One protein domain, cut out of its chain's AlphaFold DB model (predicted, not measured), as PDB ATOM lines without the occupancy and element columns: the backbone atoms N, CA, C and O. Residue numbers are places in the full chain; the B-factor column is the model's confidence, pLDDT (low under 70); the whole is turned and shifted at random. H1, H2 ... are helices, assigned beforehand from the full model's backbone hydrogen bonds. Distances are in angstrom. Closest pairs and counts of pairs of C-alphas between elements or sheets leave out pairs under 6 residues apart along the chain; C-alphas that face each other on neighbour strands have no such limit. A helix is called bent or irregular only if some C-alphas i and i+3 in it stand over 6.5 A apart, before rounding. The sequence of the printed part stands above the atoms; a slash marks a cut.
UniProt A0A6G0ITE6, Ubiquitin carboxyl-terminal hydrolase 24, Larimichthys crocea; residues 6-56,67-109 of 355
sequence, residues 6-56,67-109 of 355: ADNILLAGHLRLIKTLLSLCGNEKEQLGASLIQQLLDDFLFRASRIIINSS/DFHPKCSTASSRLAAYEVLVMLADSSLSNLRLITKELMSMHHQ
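This is residues 6 to 56 and 67 to 109 of the 355 residues of the protein "Ubiquitin carboxyl-terminal hydrolase 24" of Larimichthys crocea (UniProt A0A6G0ITE6). Two pairs of helices, H1 with H2 and H4 with H5, are laid one over the other in a flat body: H4 packs along H1, H5 packs along the kinked H2, and H4 and H5 make a V that joins near residues 89 to 96. The short H3 sits at the far end of H2 and stands across the end of H5. The printed part has 94 residues with five named helices, H1 to H5 in order along the chain, and no named strand; the class is all helix. The whole is compact, with a radius of gyration of the C-alphas of 13.2 A, and spans 39 by 34 by 17 A.

H1, residues 6 to 24, and H2, residues 26 to 45, are close but not clearly touching; their closest C-alphas, those of Leu 22 and Lys 29, are 6.6 A apart. H2 has a kink of 58 degrees near residue 33 and is only just irregular: C-alphas 42 and 45 are 6.6 A apart. H3, residues 47 to 55, and H2 touch only at the corner, and only just, with 3 pairs of C-alphas within 8 A; the closest are those of Asp 42 and Arg 50, 5.7 A apart. H4, residues 75 to 89, touches H1 at a shallow tilt of 19 degrees, the same way, with C-alphas 12 and 77 closest at 4.3 A. H4 touches H2 opposite ways at a shallow tilt of 34.8 degrees, only just short of steep; C-alphas 33 and 88 are closest at 6.0 A. H5, residues 93 to 107, touches H4 with residues 95 to 99 alone, opposite ways at a steep tilt of 44 degrees; this helical hairpin comes closest at C-alphas 89 and 96, 4.6 A apart. H5 touches H2 at a shallow tilt of 11 degrees, the same way, with C-alphas 33 and 95 closest at 6.0 A. H2, H4 and H5 form an up and down bundle, each helix running against the one before it. H5 touches H3 with residues 106 to 107 alone; C-alphas 49 and 106 are closest at 5.7 A. H1 is apart from H3 and H5. Every O i to N i+4 pair is within hydrogen-bond range in H3, H4 and H5, against 14 of 15 in H1 and 10 of 16 in H2.

H1 begins at C-alpha 6, (-5.410, 32.772, 21.493), and is 27.9 A long. H2 is 25.1 A, H4 21.0 A and H5 20.9 A long; H3 has 9 residues. H5 ends at C-alpha 107, (-0.090, 17.077, 45.952).

The C-alphas of Leu 24 and Ser 56, the two farthest apart, are 39.8 A apart. Residues 57 to 66 are not printed, and C-alphas 56 and 67 are 16.9 A apart across this cut. The links H1 to H2, H2 to H3 and H4 to H5 are tight. The mean pLDDT of the printed part is 87.2, with residues 55 to 56, 67 and 108 to 109 under 70.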
ATOM      1  N   ALA A   6      -4.394  31.724  21.472       82.38
ATOM      2  CA  ALA A   6      -5.410  32.772  21.493       82.38
ATOM      3  C   ALA A   6      -6.439  32.552  22.617       82.38
ATOM      4  O   ALA A   6      -6.766  33.495  23.344       82.38
ATOM      5  N   ASP A   7      -6.883  31.307  22.822       86.12
ATOM      6  CA  ASP A   7      -7.803  30.962  23.911       86.12
ATOM      7  C   ASP A   7      -7.160  31.180  25.282       86.12
ATOM      8  O   ASP A   7      -7.818  31.660  26.200       86.12
ATOM      9  N   ASN A   8      -5.864  30.889  25.433       86.94
ATOM     10  CA  ASN A   8      -5.135  31.128  26.679       86.94
ATOM     11  C   ASN A   8      -4.981  32.616  26.997       86.94
ATOM     12  O   ASN A   8      -5.093  33.001  28.162       86.94
ATOM     13  N   ILE A   9      -4.741  33.454  25.984       89.62
ATOM     14  CA  ILE A   9      -4.682  34.912  26.148       89.62
ATOM     15  C   ILE A   9      -6.048  35.440  26.591       89.62
ATOM     16  O   ILE A   9      -6.135  36.183  27.574       89.62
ATOM     17  N   LEU A  10      -7.115  35.017  25.911       92.12
ATOM     18  CA  LEU A  10      -8.483  35.395  26.258       92.12
ATOM     19  C   LEU A  10      -8.844  34.925  27.674       92.12
ATOM     20  O   LEU A  10      -9.387  35.690  28.472       92.12
ATOM     21  N   LEU A  11      -8.486  33.688  28.013       93.38
ATOM     22  CA  LEU A  11      -8.719  33.099  29.323       93.38
ATOM     23  C   LEU A  11      -7.982  33.854  30.434       93.38
ATOM     24  O   LEU A  11      -8.581  34.157  31.466       93.38
ATOM     25  N   ALA A  12      -6.716  34.215  30.217       93.56
ATOM     26  CA  ALA A  12      -5.961  35.046  31.151       93.56
ATOM     27  C   ALA A  12      -6.640  36.412  31.362       93.56
ATOM     28  O   ALA A  12      -6.715  36.893  32.494       93.56
ATOM     29  N   GLY A  13      -7.179  37.016  30.297       94.25
ATOM     30  CA  GLY A  13      -7.968  38.248  30.368       94.25
ATOM     31  C   GLY A  13      -9.231  38.098  31.220       94.25
ATOM     32  O   GLY A  13      -9.449  38.893  32.135       94.25
ATOM     33  N   HIS A  14     -10.020  37.046  30.987       95.38
ATOM     34  CA  HIS A  14     -11.216  36.751  31.783       95.38
ATOM     35  C   HIS A  14     -10.892  36.520  33.261       95.38
ATOM     36  O   HIS A  14     -11.566  37.068  34.127       95.38
ATOM     37  N   LEU A  15      -9.838  35.761  33.567       96.44
ATOM     38  CA  LEU A  15      -9.414  35.510  34.947       96.44
ATOM     39  C   LEU A  15      -8.975  36.797  35.654       96.44
ATOM     40  O   LEU A  15      -9.344  37.028  36.803       96.44
ATOM     41  N   ARG A  16      -8.255  37.686  34.961       95.62
ATOM     42  CA  ARG A  16      -7.895  39.004  35.509       95.62
ATOM     43  C   ARG A  16      -9.120  39.880  35.746       95.62
ATOM     44  O   ARG A  16      -9.185  40.545  36.774       95.62
ATOM     45  N   LEU A  17     -10.103  39.844  34.849       95.38
ATOM     46  CA  LEU A  17     -11.374  40.534  35.059       95.38
ATOM     47  C   LEU A  17     -12.105  39.982  36.291       95.38
ATOM     48  O   LEU A  17     -12.538  40.762  37.133       95.38
ATOM     49  N   ILE A  18     -12.182  38.655  36.439       93.44
ATOM     50  CA  ILE A  18     -12.771  37.997  37.615       93.44
ATOM     51  C   ILE A  18     -12.055  38.442  38.894       93.44
ATOM     52  O   ILE A  18     -12.717  38.833  39.851       93.44
ATOM     53  N   LYS A  19     -10.717  38.461  38.907       93.56
ATOM     54  CA  LYS A  19      -9.924  38.978  40.034       93.56
ATOM     55  C   LYS A  19     -10.320  40.417  40.386       93.56
ATOM     56  O   LYS A  19     -10.525  40.722  41.558       93.56
ATOM     57  N   THR A  20     -10.430  41.299  39.390       93.19
ATOM     58  CA  THR A  20     -10.838  42.693  39.606       93.19
ATOM     59  C   THR A  20     -12.256  42.779  40.167       93.19
ATOM     60  O   THR A  20     -12.472  43.510  41.126       93.19
ATOM     61  N   LEU A  21     -13.207  42.006  39.642       91.56
ATOM     62  CA  LEU A  21     -14.576  41.975  40.165       91.56
ATOM     63  C   LEU A  21     -14.615  41.488  41.619       91.56
ATOM     64  O   LEU A  21     -15.237  42.131  42.458       91.56
ATOM     65  N   LEU A  22     -13.879  40.423  41.944       90.19
ATOM     66  CA  LEU A  22     -13.788  39.895  43.308       90.19
ATOM     67  C   LEU A  22     -13.221  40.914  44.301       90.19
ATOM     68  O   LEU A  22     -13.669  40.951  45.445       90.19
ATOM     69  N   SER A  23     -12.297  41.779  43.866       88.75
ATOM     70  CA  SER A  23     -11.773  42.858  44.716       88.75
ATOM     71  C   SER A  23     -12.842  43.880  45.133       88.75
ATOM     72  O   SER A  23     -12.672  44.572  46.133       88.75
ATOM     73  N   LEU A  24     -13.964  43.943  44.405       88.56
ATOM     74  CA  LEU A  24     -15.093  44.831  44.686       88.56
ATOM     75  C   LEU A  24     -16.201  44.154  45.519       88.56
ATOM     76  O   LEU A  24     -17.039  44.850  46.083       88.56
ATOM     77  N   CYS A  25     -16.208  42.819  45.628       82.75
ATOM     78  CA  CYS A  25     -17.295  42.037  46.242       82.75
ATOM     79  C   CYS A  25     -17.285  41.987  47.786       82.75
ATOM     80  O   CYS A  25     -18.196  41.417  48.387       82.75
ATOM     81  N   GLY A  26     -16.278  42.545  48.467       77.19
ATOM     82  CA  GLY A  26     -16.232  42.569  49.938       77.19
ATOM     83  C   GLY A  26     -16.375  41.174  50.572       77.19
ATOM     84  O   GLY A  26     -15.568  40.286  50.302       77.19
ATOM     85  N   ASN A  27     -17.398  40.975  51.414       73.81
ATOM     86  CA  ASN A  27     -17.661  39.706  52.117       73.81
ATOM     87  C   ASN A  27     -18.434  38.668  51.275       73.81
ATOM     88  O   ASN A  27     -18.505  37.503  51.657       73.81
ATOM     89  N   GLU A  28     -18.983  39.042  50.114       78.62
ATOM     90  CA  GLU A  28     -19.743  38.124  49.243       78.62
ATOM     91  C   GLU A  28     -18.844  37.064  48.575       78.62
ATOM     92  O   GLU A  28     -19.314  36.020  48.115       78.62
ATOM     93  N   LYS A  29     -17.523  37.282  48.597       78.56
ATOM     94  CA  LYS A  29     -16.501  36.344  48.106       78.56
ATOM     95  C   LYS A  29     -16.534  34.972  48.783       78.56
ATOM     96  O   LYS A  29     -16.077  33.996  48.188       78.56
ATOM     97  N   GLU A  30     -17.065  34.869  50.002       79.69
ATOM     98  CA  GLU A  30     -17.158  33.587  50.712       79.69
ATOM     99  C   GLU A  30     -18.190  32.653  50.073       79.69
ATOM    100  O   GLU A  30     -17.973  31.447  49.993       79.69
ATOM    101  N   GLN A  31     -19.296  33.205  49.566       81.19
ATOM    102  CA  GLN A  31     -20.361  32.419  48.940       81.19
ATOM    103  C   GLN A  31     -19.971  31.976  47.524       81.19
ATOM    104  O   GLN A  31     -20.242  30.847  47.122       81.19
ATOM    105  N   LEU A  32     -19.285  32.851  46.783       81.81
ATOM    106  CA  LEU A  32     -18.813  32.567  45.424       81.81
ATOM    107  C   LEU A  32     -17.604  31.618  45.411       81.81
ATOM    108  O   LEU A  32     -17.467  30.794  44.502       81.81
ATOM    109  N   GLY A  33     -16.749  31.713  46.435       81.50
ATOM    110  CA  GLY A  33     -15.474  31.008  46.515       81.50
ATOM    111  C   GLY A  33     -15.597  29.493  46.426       81.50
ATOM    112  O   GLY A  33     -14.843  28.887  45.674       81.50
ATOM    113  N   ALA A  34     -16.574  28.877  47.097       82.19
ATOM    114  CA  ALA A  34     -16.702  27.417  47.132       82.19
ATOM    115  C   ALA A  34     -16.787  26.781  45.731       82.19
ATOM    116  O   ALA A  34     -16.095  25.805  45.447       82.19
ATOM    117  N   SER A  35     -17.589  27.366  44.835       86.69
ATOM    118  CA  SER A  35     -17.747  26.867  43.463       86.69
ATOM    119  C   SER A  35     -16.557  27.219  42.566       86.69
ATOM    120  O   SER A  35     -16.076  26.380  41.802       86.69
ATOM    121  N   LEU A  36     -16.048  28.448  42.685       91.12
ATOM    122  CA  LEU A  36     -15.003  28.964  41.808       91.12
ATOM    123  C   LEU A  36     -13.635  28.350  42.128       91.12
ATOM    124  O   LEU A  36     -12.885  28.037  41.209       91.12
ATOM    125  N   ILE A  37     -13.329  28.124  43.410       93.75
ATOM    126  CA  ILE A  37     -12.108  27.438  43.857       93.75
ATOM    127  C   ILE A  37     -12.062  26.033  43.270       93.75
ATOM    128  O   ILE A  37     -11.052  25.655  42.681       93.75
ATOM    129  N   GLN A  38     -13.160  25.284  43.395       90.56
ATOM    130  CA  GLN A  38     -13.209  23.919  42.896       90.56
ATOM    131  C   GLN A  38     -13.027  23.884  41.377       90.56
ATOM    132  O   GLN A  38     -12.195  23.129  40.892       90.56
ATOM    133  N   GLN A  39     -13.718  24.746  40.625       91.38
ATOM    134  CA  GLN A  39     -13.533  24.818  39.174       91.38
ATOM    135  C   GLN A  39     -12.097  25.198  38.794       91.38
ATOM    136  O   GLN A  39     -11.501  24.546  37.938       91.38
ATOM    137  N   LEU A  40     -11.519  26.225  39.428       93.75
ATOM    138  CA  LEU A  40     -10.159  26.677  39.129       93.75
ATOM    139  C   LEU A  40      -9.122  25.575  39.363       93.75
ATOM    140  O   LEU A  40      -8.236  25.388  38.531       93.75
ATOM    141  N   LEU A  41      -9.244  24.837  40.466       93.00
ATOM    142  CA  LEU A  41      -8.339  23.739  40.783       93.00
ATOM    143  C   LEU A  41      -8.591  22.520  39.881       93.00
ATOM    144  O   LEU A  41      -7.652  22.056  39.238       93.00
ATOM    145  N   ASP A  42      -9.837  22.058  39.762       89.94
ATOM    146  CA  ASP A  42     -10.182  20.803  39.079       89.94
ATOM    147  C   ASP A  42     -10.098  20.893  37.550       89.94
ATOM    148  O   ASP A  42      -9.778  19.902  36.905       89.94
ATOM    149  N   ASP A  43     -10.389  22.046  36.941       89.12
ATOM    150  CA  ASP A  43     -10.474  22.163  35.476       89.12
ATOM    151  C   ASP A  43      -9.396  23.063  34.880       89.12
ATOM    152  O   ASP A  43      -8.909  22.813  33.773       89.12
ATOM    153  N   PHE A  44      -9.046  24.148  35.572       91.31
ATOM    154  CA  PHE A  44      -8.177  25.174  34.999       91.31
ATOM    155  C   PHE A  44      -6.708  24.953  35.325       91.31
ATOM    156  O   PHE A  44      -5.879  25.250  34.471       91.31
ATOM    157  N   LEU A  45      -6.380  24.425  36.506       90.38
ATOM    158  CA  LEU A  45      -4.999  24.301  36.977       90.38
ATOM    159  C   LEU A  45      -4.515  22.849  37.073       90.38
ATOM    160  O   LEU A  45      -3.439  22.545  36.564       90.38
ATOM    161  N   PHE A  46      -5.293  21.954  37.687       89.44
ATOM    162  CA  PHE A  46      -4.827  20.628  38.121       89.44
ATOM    163  C   PHE A  46      -5.758  19.486  37.686       89.44
ATOM    164  O   PHE A  46      -5.990  18.523  38.420       89.44
ATOM    165  N   ARG A  47      -6.253  19.553  36.443       86.00
ATOM    166  CA  ARG A  47      -7.167  18.553  35.864       86.00
ATOM    167  C   ARG A  47      -6.669  17.118  35.984       86.00
ATOM    168  O   ARG A  47      -7.427  16.235  36.385       86.00
ATOM    169  N   ALA A  48      -5.390  16.895  35.700       79.75
ATOM    170  CA  ALA A  48      -4.771  15.584  35.844       79.75
ATOM    171  C   ALA A  48      -4.822  15.067  37.292       79.75
ATOM    172  O   ALA A  48      -5.229  13.929  37.514       79.75
ATOM    173  N   SER A  49      -4.494  15.907  38.281       83.44
ATOM    174  CA  SER A  49      -4.532  15.538  39.703       83.44
ATOM    175  C   SER A  49      -5.934  15.115  40.142       83.44
ATOM    176  O   SER A  49      -6.086  14.112  40.837       83.44
ATOM    177  N   ARG A  50      -6.973  15.819  39.673       83.19
ATOM    178  CA  ARG A  50      -8.369  15.459  39.950       83.19
ATOM    179  C   ARG A  50      -8.757  14.108  39.348       83.19
ATOM    180  O   ARG A  50      -9.420  13.314  40.014       83.19
ATOM    181  N   ILE A  51      -8.360  13.841  38.101       79.56
ATOM    182  CA  ILE A  51      -8.633  12.555  37.441       79.56
ATOM    183  C   ILE A  51      -7.938  11.416  38.195       79.56
ATOM    184  O   ILE A  51      -8.581  10.406  38.471       79.56
ATOM    185  N   ILE A  52      -6.677  11.608  38.599       76.44
ATOM    186  CA  ILE A  52      -5.910  10.619  39.366       76.44
ATOM    187  C   ILE A  52      -6.616  10.299  40.689       76.44
ATOM    188  O   ILE A  52      -6.943   9.137  40.914       76.44
ATOM    189  N   ILE A  53      -6.957  11.309  41.502       76.56
ATOM    190  CA  ILE A  53      -7.679  11.108  42.775       76.56
ATOM    191  C   ILE A  53      -8.980  10.321  42.571       76.56
ATOM    192  O   ILE A  53      -9.304   9.433  43.358       76.56
ATOM    193  N   ASN A  54      -9.739  10.632  41.517       74.19
ATOM    194  CA  ASN A  54     -11.010   9.958  41.252       74.19
ATOM    195  C   ASN A  54     -10.814   8.512  40.768       74.19
ATOM    196  O   ASN A  54     -11.630   7.655  41.099       74.19
ATOM    197  N   SER A  55      -9.738   8.240  40.024       67.25
ATOM    198  CA  SER A  55      -9.390   6.901  39.528       67.25
ATOM    199  C   SER A  55      -8.855   5.958  40.612       67.25
ATOM    200  O   SER A  55      -8.952   4.744  40.469       67.25
ATOM    201  N   SER A  56      -8.352   6.495  41.728       60.88
ATOM    202  CA  SER A  56      -7.924   5.710  42.894       60.88
ATOM    203  C   SER A  56      -9.095   5.109  43.692       60.88
ATOM    204  O   SER A  56      -8.864   4.341  44.624       60.88
ATOM    205  N   ASP A  67      -9.769  13.984  29.134       69.69
ATOM    206  CA  ASP A  67      -8.862  15.069  28.796       69.69
ATOM    207  C   ASP A  67      -8.112  15.489  30.067       69.69
ATOM    208  O   ASP A  67      -8.700  16.067  30.987       69.69
ATOM    209  N   PHE A  68      -6.828  15.133  30.139       75.56
ATOM    210  CA  PHE A  68      -5.947  15.457  31.263       75.56
ATOM    211  C   PHE A  68      -5.441  16.906  31.215       75.56
ATOM    212  O   PHE A  68      -4.824  17.368  32.178       75.56
ATOM    213  N   HIS A  69      -5.691  17.629  30.117       79.44
ATOM    214  CA  HIS A  69      -5.143  18.963  29.914       79.44
ATOM    215  C   HIS A  69      -5.863  20.002  30.790       79.44
ATOM    216  O   HIS A  69      -7.091  20.118  30.732       79.44
ATOM    217  N   PRO A  70      -5.121  20.793  31.589       87.50
ATOM    218  CA  PRO A  70      -5.697  21.938  32.278       87.50
ATOM    219  C   PRO A  70      -6.076  23.024  31.263       87.50
ATOM    220  O   PRO A  70      -5.356  23.250  30.287       87.50
ATOM    221  N   LYS A  71      -7.170  23.755  31.512       88.88
ATOM    222  CA  LYS A  71      -7.570  24.872  30.630       88.88
ATOM    223  C   LYS A  71      -6.518  25.989  30.589       88.88
ATOM    224  O   LYS A  71      -6.367  26.631  29.547       88.88
ATOM    225  N   CYS A  72      -5.779  26.209  31.682       89.81
ATOM    226  CA  CYS A  72      -4.654  27.147  31.738       89.81
ATOM    227  C   CYS A  72      -3.331  26.452  31.378       89.81
ATOM    228  O   CYS A  72      -2.568  26.029  32.252       89.81
ATOM    229  N   SER A  73      -3.021  26.370  30.084       85.31
ATOM    230  CA  SER A  73      -1.812  25.697  29.591       85.31
ATOM    231  C   SER A  73      -0.580  26.611  29.469       85.31
ATOM    232  O   SER A  73       0.547  26.113  29.440       85.31
ATOM    233  N   THR A  74      -0.736  27.940  29.507       86.25
ATOM    234  CA  THR A  74       0.385  28.907  29.445       86.25
ATOM    235  C   THR A  74       0.774  29.465  30.816       86.25
ATOM    236  O   THR A  74      -0.018  29.473  31.758       86.25
ATOM    237  N   ALA A  75       1.993  30.004  30.934       86.88
ATOM    238  CA  ALA A  75       2.437  30.672  32.160       86.88
ATOM    239  C   ALA A  75       1.541  31.869  32.534       86.88
ATOM    240  O   ALA A  75       1.205  32.045  33.704       86.88
ATOM    241  N   SER A  76       1.103  32.654  31.542       90.44
ATOM    242  CA  SER A  76       0.237  33.822  31.757       90.44
ATOM    243  C   SER A  76      -1.156  33.432  32.265       90.44
ATOM    244  O   SER A  76      -1.645  34.028  33.228       90.44
ATOM    245  N   SER A  77      -1.783  32.409  31.670       93.06
ATOM    246  CA  SER A  77      -3.106  31.935  32.101       93.06
ATOM    247  C   SER A  77      -3.062  31.252  33.470       93.06
ATOM    248  O   SER A  77      -3.955  31.482  34.288       93.06
ATOM    249  N   ARG A  78      -1.994  30.501  33.784       92.38
ATOM    250  CA  ARG A  78      -1.773  29.948  35.133       92.38
ATOM    251  C   ARG A  78      -1.589  31.037  36.182       92.38
ATOM    252  O   ARG A  78      -2.237  30.982  37.222       92.38
ATOM    253  N   LEU A  79      -0.757  32.042  35.902       93.62
ATOM    254  CA  LEU A  79      -0.540  33.160  36.822       93.62
ATOM    255  C   LEU A  79      -1.854  33.896  37.115       93.62
ATOM    256  O   LEU A  79      -2.170  34.135  38.274       93.62
ATOM    257  N   ALA A  80      -2.655  34.183  36.084       95.50
ATOM    258  CA  ALA A  80      -3.957  34.820  36.260       95.50
ATOM    259  C   ALA A  80      -4.911  33.978  37.131       95.50
ATOM    260  O   ALA A  80      -5.588  34.525  37.997       95.50
ATOM    261  N   ALA A  81      -4.940  32.653  36.951       95.94
ATOM    262  CA  ALA A  81      -5.740  31.757  37.790       95.94
ATOM    263  C   ALA A  81      -5.248  31.727  39.250       95.94
ATOM    264  O   ALA A  81      -6.065  31.787  40.170       95.94
ATOM    265  N   TYR A  82      -3.930  31.703  39.480       95.31
ATOM    266  CA  TYR A  82      -3.365  31.788  40.831       95.31
ATOM    267  C   TYR A  82      -3.708  33.108  41.519       95.31
ATOM    268  O   TYR A  82      -4.071  33.109  42.691       95.31
ATOM    269  N   GLU A  83      -3.669  34.226  40.798       95.38
ATOM    270  CA  GLU A  83      -4.071  35.520  41.352       95.38
ATOM    271  C   GLU A  83      -5.547  35.551  41.776       95.38
ATOM    272  O   GLU A  83      -5.873  36.182  42.780       95.38
ATOM    273  N   VAL A  84      -6.436  34.861  41.050       94.81
ATOM    274  CA  VAL A  84      -7.845  34.709  41.450       94.81
ATOM    275  C   VAL A  84      -7.960  33.871  42.724       94.81
ATOM    276  O   VAL A  84      -8.674  34.270  43.640       94.81
ATOM    277  N   LEU A  85      -7.234  32.752  42.827       94.44
ATOM    278  CA  LEU A  85      -7.218  31.933  44.048       94.44
ATOM    279  C   LEU A  85      -6.713  32.723  45.261       94.44
ATOM    280  O   LEU A  85      -7.317  32.649  46.331       94.44
ATOM    281  N   VAL A  86      -5.653  33.517  45.089       93.81
ATOM    282  CA  VAL A  86      -5.136  34.408  46.139       93.81
ATOM    283  C   VAL A  86      -6.187  35.447  46.533       93.81
ATOM    284  O   VAL A  86      -6.408  35.653  47.721       93.81
ATOM    285  N   MET A  87      -6.887  36.052  45.566       92.44
ATOM    286  CA  MET A  87      -7.959  37.020  45.838       92.44
ATOM    287  C   MET A  87      -9.149  36.395  46.584       92.44
ATOM    288  O   MET A  87      -9.732  37.027  47.459       92.44
ATOM    289  N   LEU A  88      -9.506  35.147  46.268       92.38
ATOM    290  CA  LEU A  88     -10.566  34.413  46.968       92.38
ATOM    291  C   LEU A  88     -10.169  34.041  48.400       92.38
ATOM    292  O   LEU A  88     -11.034  34.002  49.276       92.38
ATOM    293  N   ALA A  89      -8.887  33.753  48.630       92.31
ATOM    294  CA  ALA A  89      -8.343  33.447  49.949       92.31
ATOM    295  C   ALA A  89      -8.140  34.699  50.814       92.31
ATOM    296  O   ALA A  89      -8.211  34.614  52.044       92.31
ATOM    297  N   ASP A  90      -7.874  35.848  50.191       90.19
ATOM    298  CA  ASP A  90      -7.604  37.088  50.905       90.19
ATOM    299  C   ASP A  90      -8.777  37.449  51.818       90.19
ATOM    300  O   ASP A  90      -9.930  37.523  51.392       90.19
ATOM    301  N   SER A  91      -8.483  37.660  53.100       86.62
ATOM    302  CA  SER A  91      -9.464  37.976  54.142       86.62
ATOM    303  C   SER A  91     -10.692  37.035  54.183       86.62
ATOM    304  O   SER A  91     -11.765  37.460  54.604       86.62
ATOM    305  N   SER A  92     -10.557  35.768  53.755       89.81
ATOM    306  CA  SER A  92     -11.563  34.707  53.944       89.81
ATOM    307  C   SER A  92     -10.910  33.403  54.407       89.81
ATOM    308  O   SER A  92     -10.297  32.655  53.639       89.81
ATOM    309  N   LEU A  93     -11.085  33.089  55.693       90.56
ATOM    310  CA  LEU A  93     -10.540  31.872  56.298       90.56
ATOM    311  C   LEU A  93     -11.183  30.603  55.718       90.56
ATOM    312  O   LEU A  93     -10.514  29.578  55.581       90.56
ATOM    313  N   SER A  94     -12.469  30.669  55.375       91.81
ATOM    314  CA  SER A  94     -13.226  29.551  54.806       91.81
ATOM    315  C   SER A  94     -12.663  29.139  53.444       91.81
ATOM    316  O   SER A  94     -12.335  27.968  53.241       91.81
ATOM    317  N   ASN A  95     -12.455  30.110  52.548       93.00
ATOM    318  CA  ASN A  95     -11.874  29.880  51.226       93.00
ATOM    319  C   ASN A  95     -10.416  29.410  51.312       93.00
ATOM    320  O   ASN A  95     -10.034  28.459  50.631       93.00
ATOM    321  N   LEU A  96      -9.609  30.013  52.192       92.81
ATOM    322  CA  LEU A  96      -8.220  29.598  52.401       92.81
ATOM    323  C   LEU A  96      -8.114  28.143  52.885       92.81
ATOM    324  O   LEU A  96      -7.260  27.389  52.408       92.81
ATOM    325  N   ARG A  97      -8.992  27.728  53.809       93.69
ATOM    326  CA  ARG A  97      -9.062  26.338  54.282       93.69
ATOM    327  C   ARG A  97      -9.449  25.382  53.161       93.69
ATOM    328  O   ARG A  97      -8.853  24.312  53.074       93.69
ATOM    329  N   LEU A  98     -10.398  25.766  52.307       92.88
ATOM    330  CA  LEU A  98     -10.806  24.959  51.158       92.88
ATOM    331  C   LEU A  98      -9.653  24.781  50.163       92.88
ATOM    332  O   LEU A  98      -9.308  23.648  49.844       92.88
ATOM    333  N   ILE A  99      -9.004  25.874  49.744       92.81
ATOM    334  CA  ILE A  99      -7.861  25.830  48.816       92.81
ATOM    335  C   ILE A  99      -6.748  24.945  49.378       92.81
ATOM    336  O   ILE A  99      -6.266  24.044  48.696       92.81
ATOM    337  N   THR A 100      -6.366  25.167  50.638       91.56
ATOM    338  CA  THR A 100      -5.308  24.382  51.290       91.56
ATOM    339  C   THR A 100      -5.675  22.901  51.352       91.56
ATOM    340  O   THR A 100      -4.850  22.057  51.018       91.56
ATOM    341  N   LYS A 101      -6.917  22.572  51.728       91.00
ATOM    342  CA  LYS A 101      -7.395  21.187  51.798       91.00
ATOM    343  C   LYS A 101      -7.312  20.488  50.439       91.00
ATOM    344  O   LYS A 101      -6.795  19.375  50.372       91.00
ATOM    345  N   GLU A 102      -7.787  21.130  49.374       90.12
ATOM    346  CA  GLU A 102      -7.757  20.551  48.027       90.12
ATOM    347  C   GLU A 102      -6.316  20.394  47.512       90.12
ATOM    348  O   GLU A 102      -5.955  19.329  47.018       90.12
ATOM    349  N   LEU A 103      -5.445  21.390  47.708       88.81
ATOM    350  CA  LEU A 103      -4.029  21.298  47.316       88.81
ATOM    351  C   LEU A 103      -3.265  20.218  48.097       88.81
ATOM    352  O   LEU A 103      -2.423  19.519  47.528       88.81
ATOM    353  N   MET A 104      -3.550  20.058  49.391       86.25
ATOM    354  CA  MET A 104      -2.972  18.978  50.192       86.25
ATOM    355  C   MET A 104      -3.446  17.610  49.696       86.25
ATOM    356  O   MET A 104      -2.631  16.703  49.550       86.25
ATOM    357  N   SER A 105      -4.735  17.486  49.376       84.62
ATOM    358  CA  SER A 105      -5.309  16.273  48.788       84.62
ATOM    359  C   SER A 105      -4.695  15.940  47.421       84.62
ATOM    360  O   SER A 105      -4.457  14.773  47.135       84.62
ATOM    361  N   MET A 106      -4.396  16.937  46.584       81.25
ATOM    362  CA  MET A 106      -3.832  16.728  45.241       81.25
ATOM    363  C   MET A 106      -2.333  16.443  45.208       81.25
ATOM    364  O   MET A 106      -1.888  15.700  44.336       81.25
ATOM    365  N   HIS A 107      -1.551  17.047  46.102       76.75
ATOM    366  CA  HIS A 107      -0.090  17.077  45.952       76.75
ATOM    367  C   HIS A 107       0.689  16.583  47.172       76.75
ATOM    368  O   HIS A 107       1.887  16.353  47.063       76.75
ATOM    369  N   HIS A 108       0.043  16.431  48.331       67.38
ATOM    370  CA  HIS A 108       0.722  16.141  49.599       67.38
ATOM    371  C   HIS A 108       0.130  14.920  50.314       67.38
ATOM    372  O   HIS A 108       0.175  14.828  51.542       67.38
ATOM    373  N   GLN A 109      -0.419  13.964  49.559       67.19
ATOM    374  CA  GLN A 109      -0.704  12.644  50.110       67.19
ATOM    375  C   GLN A 109       0.626  11.926  50.343       67.19
ATOM    376  O   GLN A 109       1.423  11.758  49.424       67.19
TER     377      GLN A 109